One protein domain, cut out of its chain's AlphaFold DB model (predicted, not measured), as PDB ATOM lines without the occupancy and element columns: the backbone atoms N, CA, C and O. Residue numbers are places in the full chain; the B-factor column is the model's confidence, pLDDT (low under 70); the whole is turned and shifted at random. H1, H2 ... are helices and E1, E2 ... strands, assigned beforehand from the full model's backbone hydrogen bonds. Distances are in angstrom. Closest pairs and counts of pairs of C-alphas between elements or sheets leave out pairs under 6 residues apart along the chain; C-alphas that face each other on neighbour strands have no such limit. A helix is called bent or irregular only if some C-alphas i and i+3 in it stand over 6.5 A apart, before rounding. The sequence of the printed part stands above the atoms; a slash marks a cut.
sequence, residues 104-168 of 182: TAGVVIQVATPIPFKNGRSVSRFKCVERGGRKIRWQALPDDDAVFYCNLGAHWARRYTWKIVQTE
ATOM      1  N   THR A 104       7.290 -27.067  20.447       92.06
ATOM      2  CA  THR A 104       5.933 -27.575  20.683       92.06
ATOM      3  C   THR A 104       5.796 -29.032  20.241       92.06
ATOM      4  O   THR A 104       6.718 -29.602  19.659       92.06
ATOM      5  N   ALA A 105       4.651 -29.658  20.530       93.50
ATOM      6  CA  ALA A 105       4.342 -30.994  20.015       93.50
ATOM      7  C   ALA A 105       4.501 -31.041  18.481       93.50
ATOM      8  O   ALA A 105       4.151 -30.082  17.795       93.50
ATOM      9  N   GLY A 106       5.086 -32.122  17.968       93.25
ATOM     10  CA  GLY A 106       5.420 -32.315  16.553       93.25
ATOM     11  C   GLY A 106       6.787 -31.763  16.126       93.25
ATOM     12  O   GLY A 106       7.330 -32.209  15.117       93.25
ATOM     13  N   VAL A 107       7.392 -30.848  16.892       95.25
ATOM     14  CA  VAL A 107       8.693 -30.256  16.541       95.25
ATOM     15  C   VAL A 107       9.821 -31.263  16.734       95.25
ATOM     16  O   VAL A 107       9.982 -31.834  17.815       95.25
ATOM     17  N   VAL A 108      10.660 -31.414  15.712       96.38
ATOM     18  CA  VAL A 108      11.915 -32.163  15.778       96.38
ATOM     19  C   VAL A 108      13.072 -31.196  15.970       96.38
ATOM     20  O   VAL A 108      13.277 -30.263  15.187       96.38
ATOM     21  N   ILE A 109      13.860 -31.446  17.009       96.50
ATOM     22  CA  ILE A 109      15.139 -30.782  17.227       96.50
ATOM     23  C   ILE A 109      16.285 -31.697  16.804       96.50
ATOM     24  O   ILE A 109      16.204 -32.918  16.928       96.50
ATOM     25  N   GLN A 110      17.381 -31.085  16.373       96.69
ATOM     26  CA  GLN A 110      18.665 -31.744  16.200       96.69
ATOM     27  C   GLN A 110      19.688 -31.099  17.126       96.69
ATOM     28  O   GLN A 110      19.859 -29.876  17.106       96.69
ATOM     29  N   VAL A 111      20.363 -31.913  17.931       96.56
ATOM     30  CA  VAL A 111      21.522 -31.494  18.721       96.56
ATOM     31  C   VAL A 111      22.802 -31.655  17.900       96.56
ATOM     32  O   VAL A 111      22.905 -32.555  17.069       96.56
ATOM     33  N   ALA A 112      23.778 -30.778  18.125       95.56
ATOM     34  CA  ALA A 112      25.051 -30.803  17.405       95.56
ATOM     35  C   ALA A 112      25.926 -32.009  17.791       95.56
ATOM     36  O   ALA A 112      26.604 -32.578  16.944       95.56
ATOM     37  N   THR A 113      25.886 -32.411  19.063       94.88
ATOM     38  CA  THR A 113      26.614 -33.574  19.584       94.88
ATOM     39  C   THR A 113      25.608 -34.654  19.980       94.88
ATOM     40  O   THR A 113      24.735 -34.355  20.803       94.88
ATOM     41  N   PRO A 114      25.700 -35.883  19.434       94.88
ATOM     42  CA  PRO A 114      24.812 -36.983  19.802       94.88
ATOM     43  C   PRO A 114      24.788 -37.234  21.314       94.88
ATOM     44  O   PRO A 114      25.820 -37.200  21.984       94.88
ATOM     45  N   ILE A 115      23.597 -37.484  21.859       95.12
ATOM     46  CA  ILE A 115      23.408 -37.766  23.284       95.12
ATOM     47  C   ILE A 115      23.517 -39.280  23.498       95.12
ATOM     48  O   ILE A 115      22.697 -40.003  22.924       95.12
ATOM     49  N   PRO A 116      24.463 -39.761  24.325       93.94
ATOM     50  CA  PRO A 116      24.565 -41.175  24.660       93.94
ATOM     51  C   PRO A 116      23.474 -41.599  25.654       93.94
ATOM     52  O   PRO A 116      23.143 -40.874  26.597       93.94
ATOM     53  N   PHE A 117      22.952 -42.807  25.466       92.38
ATOM     54  CA  PHE A 117      21.949 -43.455  26.305       92.38
ATOM     55  C   PHE A 117      22.507 -44.733  26.943       92.38
ATOM     56  O   PHE A 117      23.458 -45.341  26.460       92.38
ATOM     57  N   LYS A 118      21.882 -45.175  28.043       89.75
ATOM     58  CA  LYS A 118      22.317 -46.361  28.807       89.75
ATOM     59  C   LYS A 118      22.260 -47.671  28.014       89.75
ATOM     60  O   LYS A 118      22.943 -48.617  28.373       89.75
ATOM     61  N   ASN A 119      21.455 -47.722  26.959       84.88
ATOM     62  CA  ASN A 119      21.360 -48.862  26.046       84.88
ATOM     63  C   ASN A 119      22.479 -48.876  24.983       84.88
ATOM     64  O   ASN A 119      22.355 -49.588  23.996       84.88
ATOM     65  N   GLY A 120      23.526 -48.057  25.143       88.19
ATOM     66  CA  GLY A 120      24.657 -47.966  24.215       88.19
ATOM     67  C   GLY A 120      24.401 -47.102  22.977       88.19
ATOM     68  O   GLY A 120      25.328 -46.838  22.217       88.19
ATOM     69  N   ARG A 121      23.171 -46.614  22.772       89.38
ATOM     70  CA  ARG A 121      22.811 -45.796  21.604       89.38
ATOM     71  C   ARG A 121      23.242 -44.346  21.786       89.38
ATOM     72  O   ARG A 121      23.193 -43.818  22.895       89.38
ATOM     73  N   SER A 122      23.568 -43.671  20.687       93.62
ATOM     74  CA  SER A 122      23.787 -42.221  20.656       93.62
ATOM     75  C   SER A 122      22.902 -41.585  19.594       93.62
ATOM     76  O   SER A 122      22.938 -41.998  18.442       93.62
ATOM     77  N   VAL A 123      22.087 -40.597  19.977       95.94
ATOM     78  CA  VAL A 123      21.062 -40.023  19.084       95.94
ATOM     79  C   VAL A 123      21.176 -38.504  19.024       95.94
ATOM     80  O   VAL A 123      21.408 -37.848  20.041       95.94
ATOM     81  N   SER A 124      21.017 -37.936  17.827       95.75
ATOM     82  CA  SER A 124      21.102 -36.492  17.573       95.75
ATOM     83  C   SER A 124      19.747 -35.832  17.294       95.75
ATOM     84  O   SER A 124      19.620 -34.621  17.471       95.75
ATOM     85  N   ARG A 125      18.723 -36.597  16.890       96.69
ATOM     86  CA  ARG A 125      17.391 -36.084  16.542       96.69
ATOM     87  C   ARG A 125      16.343 -36.502  17.568       96.69
ATOM     88  O   ARG A 125      16.249 -37.669  17.944       96.69
ATOM     89  N   PHE A 126      15.541 -35.536  18.010       96.94
ATOM     90  CA  PHE A 126      14.516 -35.747  19.027       96.94
ATOM     91  C   PHE A 126      13.225 -35.035  18.651       96.94
ATOM     92  O   PHE A 126      13.212 -33.820  18.457       96.94
ATOM     93  N   LYS A 127      12.123 -35.781  18.602       96.62
ATOM     94  CA  LYS A 127      10.777 -35.242  18.412       96.62
ATOM     95  C   LYS A 127      10.154 -34.921  19.764       96.62
ATOM     96  O   LYS A 127      10.138 -35.758  20.668       96.62
ATOM     97  N   CYS A 128       9.625 -33.711  19.899       95.94
ATOM     98  CA  CYS A 128       8.732 -33.349  20.988       95.94
ATOM     99  C   CYS A 128       7.360 -33.959  20.690       95.94
ATOM    100  O   CYS A 128       6.642 -33.478  19.821       95.94
ATOM    101  N   VAL A 129       7.001 -35.033  21.386       95.44
ATOM    102  CA  VAL A 129       5.718 -35.724  21.183       95.44
ATOM    103  C   VAL A 129       4.600 -34.957  21.875       95.44
ATOM    104  O   VAL A 129       3.579 -34.653  21.276       95.44
ATOM    105  N   GLU A 130       4.835 -34.563  23.124       92.62
ATOM    106  CA  GLU A 130       3.885 -33.809  23.940       92.62
ATOM    107  C   GLU A 130       4.629 -32.791  24.797       92.62
ATOM    108  O   GLU A 130       5.752 -33.035  25.258       92.62
ATOM    109  N   ARG A 131       3.971 -31.663  25.077       87.62
ATOM    110  CA  ARG A 131       4.490 -30.632  25.975       87.62
ATOM    111  C   ARG A 131       3.451 -30.237  27.018       87.62
ATOM    112  O   ARG A 131       2.483 -29.555  26.706       87.62
ATOM    113  N   GLY A 132       3.712 -30.596  28.273       80.88
ATOM    114  CA  GLY A 132       2.896 -30.226  29.431       80.88
ATOM    115  C   GLY A 132       3.655 -29.279  30.357       80.88
ATOM    116  O   GLY A 132       4.507 -29.707  31.140       80.88
ATOM    117  N   GLY A 133       3.373 -27.976  30.281       77.25
ATOM    118  CA  GLY A 133       4.042 -26.959  31.100       77.25
ATOM    119  C   GLY A 133       5.570 -26.972  30.937       77.25
ATOM    120  O   GLY A 133       6.105 -26.475  29.943       77.25
ATOM    121  N   ARG A 134       6.287 -27.515  31.935       73.56
ATOM    122  CA  ARG A 134       7.759 -27.680  31.927       73.56
ATOM    123  C   ARG A 134       8.235 -29.069  31.480       73.56
ATOM    124  O   ARG A 134       9.425 -29.223  31.218       73.56
ATOM    125  N   LYS A 135       7.352 -30.068  31.428       84.31
ATOM    126  CA  LYS A 135       7.686 -31.438  31.018       84.31
ATOM    127  C   LYS A 135       7.497 -31.583  29.509       84.31
ATOM    128  O   LYS A 135       6.515 -31.096  28.954       84.31
ATOM    129  N   ILE A 136       8.442 -32.257  28.865       91.75
ATOM    130  CA  ILE A 136       8.390 -32.589  27.441       91.75
ATOM    131  C   ILE A 136       8.568 -34.099  27.327       91.75
ATOM    132  O   ILE A 136       9.520 -34.635  27.898       91.75
ATOM    133  N   ARG A 137       7.662 -34.767  26.609       94.19
ATOM    134  CA  ARG A 137       7.826 -36.170  26.226       94.19
ATOM    135  C   ARG A 137       8.615 -36.216  24.927       94.19
ATOM    136  O   ARG A 137       8.177 -35.654  23.922       94.19
ATOM    137  N   TRP A 138       9.766 -36.878  24.956       96.06
ATOM    138  CA  TRP A 138      10.646 -36.980  23.801       96.06
ATOM    139  C   TRP A 138      10.563 -38.357  23.162       96.06
ATOM    140  O   TRP A 138      10.449 -39.370  23.852       96.06
ATOM    141  N   GLN A 139      10.685 -38.377  21.843       96.88
ATOM    142  CA  GLN A 139      10.981 -39.569  21.066       96.88
ATOM    143  C   GLN A 139      12.330 -39.358  20.380       96.88
ATOM    144  O   GLN A 139      12.525 -38.375  19.665       96.88
ATOM    145  N   ALA A 140      13.275 -40.250  20.650       96.62
ATOM    146  CA  ALA A 140      14.563 -40.295  19.982       96.62
ATOM    147  C   ALA A 140      14.391 -40.905  18.585       96.62
ATOM    148  O   ALA A 140      13.679 -41.901  18.435       96.62
ATOM    149  N   LEU A 141      15.052 -40.307  17.594       95.38
ATOM    150  CA  LEU A 141      15.026 -40.722  16.191       95.38
ATOM    151  C   LEU A 141      16.449 -41.122  15.748       95.38
ATOM    152  O   LEU A 141      17.187 -40.262  15.259       95.38
ATOM    153  N   PRO A 142      16.882 -42.373  15.995       93.00
ATOM    154  CA  PRO A 142      18.128 -42.905  15.439       93.00
ATOM    155  C   PRO A 142      18.068 -42.968  13.906       93.00
ATOM    156  O   PRO A 142      16.979 -43.013  13.339       93.00
ATOM    157  N   ASP A 143      19.227 -42.984  13.247       87.00
ATOM    158  CA  ASP A 143      19.291 -43.079  11.783       87.00
ATOM    159  C   ASP A 143      19.073 -44.527  11.297       87.00
ATOM    160  O   ASP A 143      18.273 -44.739  10.391       87.00
ATOM    161  N   ASP A 144      19.677 -45.510  11.976       87.31
ATOM    162  CA  ASP A 144      19.683 -46.928  11.569       87.31
ATOM    163  C   ASP A 144      19.080 -47.879  12.629       87.31
ATOM    164  O   ASP A 144      19.433 -49.055  12.706       87.31
ATOM    165  N   ASP A 145      18.203 -47.385  13.508       88.19
ATOM    166  CA  ASP A 145      17.600 -48.188  14.587       88.19
ATOM    167  C   ASP A 145      16.164 -47.725  14.886       88.19
ATOM    168  O   ASP A 145      15.743 -46.621  14.537       88.19
ATOM    169  N   ALA A 146      15.400 -48.569  15.575       90.56
ATOM    170  CA  ALA A 146      14.042 -48.279  15.990       90.56
ATOM    171  C   ALA A 146      13.978 -47.060  16.926       90.56
ATOM    172  O   ALA A 146      14.740 -46.930  17.897       90.56
ATOM    173  N   VAL A 147      12.998 -46.193  16.660       94.69
ATOM    174  CA  VAL A 147      12.658 -45.045  17.506       94.69
ATOM    175  C   VAL A 147      12.260 -45.498  18.910       94.69
ATOM    176  O   VAL A 147      11.670 -46.559  19.101       94.69
ATOM    177  N   PHE A 148      12.548 -44.676  19.916       94.38
ATOM    178  CA  PHE A 148      12.194 -44.989  21.300       94.38
ATOM    179  C   PHE A 148      11.891 -43.728  22.104       94.38
ATOM    180  O   PHE A 148      12.410 -42.646  21.826       94.38
ATOM    181  N   TYR A 149      11.047 -43.859  23.127       95.12
ATOM    182  CA  TYR A 149      10.750 -42.754  24.033       95.12
ATOM    183  C   TYR A 149      11.906 -42.503  24.994       95.12
ATOM    184  O   TYR A 149      12.538 -43.430  25.500       95.12
ATOM    185  N   CYS A 150      12.166 -41.233  25.280       93.50
ATOM    186  CA  CYS A 150      13.214 -40.843  26.205       93.50
ATOM    187  C   CYS A 150      12.840 -39.589  27.001       93.50
ATOM    188  O   CYS A 150      11.850 -38.904  26.735       93.50
ATOM    189  N   ASN A 151      13.660 -39.290  28.004       90.12
ATOM    190  CA  ASN A 151      13.611 -38.034  28.733       90.12
ATOM    191  C   ASN A 151      14.934 -37.306  28.536       90.12
ATOM    192  O   ASN A 151      15.982 -37.789  28.964       90.12
ATOM    193  N   LEU A 152      14.881 -36.117  27.942       90.69
ATOM    194  CA  LEU A 152      15.990 -35.180  28.032       90.69
ATOM    195  C   LEU A 152      15.893 -34.458  29.383       90.69
ATOM    196  O   LEU A 152      14.817 -34.002  29.773       90.69
ATOM    197  N   GLY A 153      17.004 -34.376  30.122       85.69
ATOM    198  CA  GLY A 153      17.028 -33.750  31.450       85.69
ATOM    199  C   GLY A 153      16.517 -32.301  31.439       85.69
ATOM    200  O   GLY A 153      16.535 -31.631  30.409       85.69
ATOM    201  N   ALA A 154      16.107 -31.770  32.596       83.62
ATOM    202  CA  ALA A 154      15.460 -30.450  32.706       83.62
ATOM    203  C   ALA A 154      16.263 -29.277  32.095       83.62
ATOM    204  O   ALA A 154      15.689 -28.259  31.709       83.62
ATOM    205  N   HIS A 155      17.585 -29.430  31.977       88.12
ATOM    206  CA  HIS A 155      18.503 -28.433  31.426       88.12
ATOM    207  C   HIS A 155      18.983 -28.742  30.001       88.12
ATOM    208  O   HIS A 155      19.927 -28.103  29.542       88.12
ATOM    209  N   TRP A 156      18.355 -29.683  29.286       91.81
ATOM    210  CA  TRP A 156      18.785 -30.116  27.950       91.81
ATOM    211  C   TRP A 156      19.026 -28.937  26.995       91.81
ATOM    212  O   TRP A 156      20.065 -28.872  26.347       91.81
ATOM    213  N   ALA A 157      18.125 -27.949  26.989       91.38
ATOM    214  CA  ALA A 157      18.169 -26.823  26.057       91.38
ATOM    215  C   ALA A 157      19.356 -25.877  26.293       91.38
ATOM    216  O   ALA A 157      19.675 -25.084  25.412       91.38
ATOM    217  N   ARG A 158      19.960 -25.936  27.487       88.69
ATOM    218  CA  ARG A 158      21.182 -25.206  27.855       88.69
ATOM    219  C   ARG A 158      22.428 -26.084  27.768       88.69
ATOM    220  O   ARG A 158      23.509 -25.566  27.538       88.69
ATOM    221  N   ARG A 159      22.281 -27.393  27.997       91.12
ATOM    222  CA  ARG A 159      23.381 -28.365  27.993       91.12
ATOM    223  C   ARG A 159      23.883 -28.675  26.583       91.12
ATOM    224  O   ARG A 159      25.050 -29.003  26.428       91.12
ATOM    225  N   TYR A 160      23.005 -28.596  25.588       93.56
ATOM    226  CA  TYR A 160      23.327 -28.935  24.207       93.56
ATOM    227  C   TYR A 160      23.167 -27.725  23.296       93.56
ATOM    228  O   TYR A 160      22.266 -26.909  23.487       93.56
ATOM    229  N   THR A 161      23.996 -27.653  22.259       94.38
ATOM    230  CA  THR A 161      23.711 -26.825  21.085       94.38
ATOM    231  C   THR A 161      22.702 -27.568  20.225       94.38
ATOM    232  O   THR A 161      22.898 -28.742  19.916       94.38
ATOM    233  N   TRP A 162      21.611 -26.906  19.851       95.88
ATOM    234  CA  TRP A 162      20.513 -27.528  19.114       95.88
ATOM    235  C   TRP A 162      19.870 -26.556  18.139       95.88
ATOM    236  O   TRP A 162      19.982 -25.344  18.315       95.88
ATOM    237  N   LYS A 163      19.159 -27.083  17.145       95.38
ATOM    238  CA  LYS A 163      18.314 -26.335  16.206       95.38
ATOM    239  C   LYS A 163      17.010 -27.086  15.960       95.38
ATOM    240  O   LYS A 163      16.956 -28.297  16.149       95.38
ATOM    241  N   ILE A 164      15.968 -26.371  15.550       94.94
ATOM    242  CA  ILE A 164      14.746 -26.994  15.025       94.94
ATOM    243  C   ILE A 164      15.039 -27.407  13.583       94.94
ATOM    244  O   ILE A 164      15.626 -26.618  12.844       94.94
ATOM    245  N   VAL A 165      14.689 -28.637  13.211       91.75
ATOM    246  CA  VAL A 165      14.972 -29.181  11.870       91.75
ATOM    247  C   VAL A 165      13.728 -29.580  11.097       91.75
ATOM    248  O   VAL A 165      13.762 -29.526   9.874       91.75
ATOM    249  N   GLN A 166      12.636 -29.945  11.774       78.75
ATOM    250  CA  GLN A 166      11.360 -30.258  11.130       78.75
ATOM    251  C   GLN A 166      10.192 -29.865  12.036       78.75
ATOM    252  O   GLN A 166      10.228 -30.067  13.252       78.75
ATOM    253  N   THR A 167       9.148 -29.325  11.424       65.06
ATOM    254  CA  THR A 167       7.817 -29.166  12.005       65.06
ATOM    255  C   THR A 167       6.917 -30.129  11.251       65.06
ATOM    256  O   THR A 167       6.541 -29.850  10.114       65.06
ATOM    257  N   GLU A 168       6.616 -31.288  11.823       56.59
ATOM    258  CA  GLU A 168       5.542 -32.099  11.254       56.59
ATOM    259  C   GLU A 168       4.217 -31.359  11.526       56.59
ATOM    260  O   GLU A 168       4.047 -30.852  12.645       56.59
TER     261      GLU A 168
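AT A GLANCE: This is residues 104 to 168 of the 182 residues of an uncharacterized protein of Saccharothrix sp. ALI-22-I (UniProt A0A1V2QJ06). A strongly twisted antiparallel sheet, E4 E3 E2 E1 E5, rolls into a small open barrel, with E1 and E2 sharply bent and edges E4 and E5 apart. The short helix H1 lies between E4 and E5 along the chain. The printed part has 65 residues, mostly strand, and is compact: radius of gyration of the C-alphas 11.0 A, spans 30 by 24 by 19 A.

IN THESE COORDINATES: E1, residues 107 to 116, begins at C-alpha (8.693, -30.256, 16.541), spans 20.9 A and bends by 95 degrees at 113. E2, 122 to 132, spans 25.6 A and bends by 68 degrees at 125. E3 is 135 to 141, 19.0 A; E4 148 to 150; H1 156 to 159; E5 162 to 167, 14.6 A, ending at (7.817, -29.166, 12.005).

HOW THE PARTS SIT: E1 to E4 form a meander, each strand the antiparallel neighbour of the one before. Within hydrogen-bond range are N 111 and O 124 for E1 and E2, 2.8 A; N 127 and O 139 for E2 and E3, 2.8 A; N 140 and O 148 for E3 and E4, 2.8 A; N 108 and O 166 for E1 and E5, 2.8 A. H1, too short for an O i to N i+4 pair, only just is on the sheet, with 5 pairs of C-alphas within 10 A, and only grazes it.

THE WHOLE: The farthest C-alphas, of Gly 133 and Asp 144, are 32.0 A apart. The printed part has no cut and no long link; pLDDT is under 70 at residues 167 to 168.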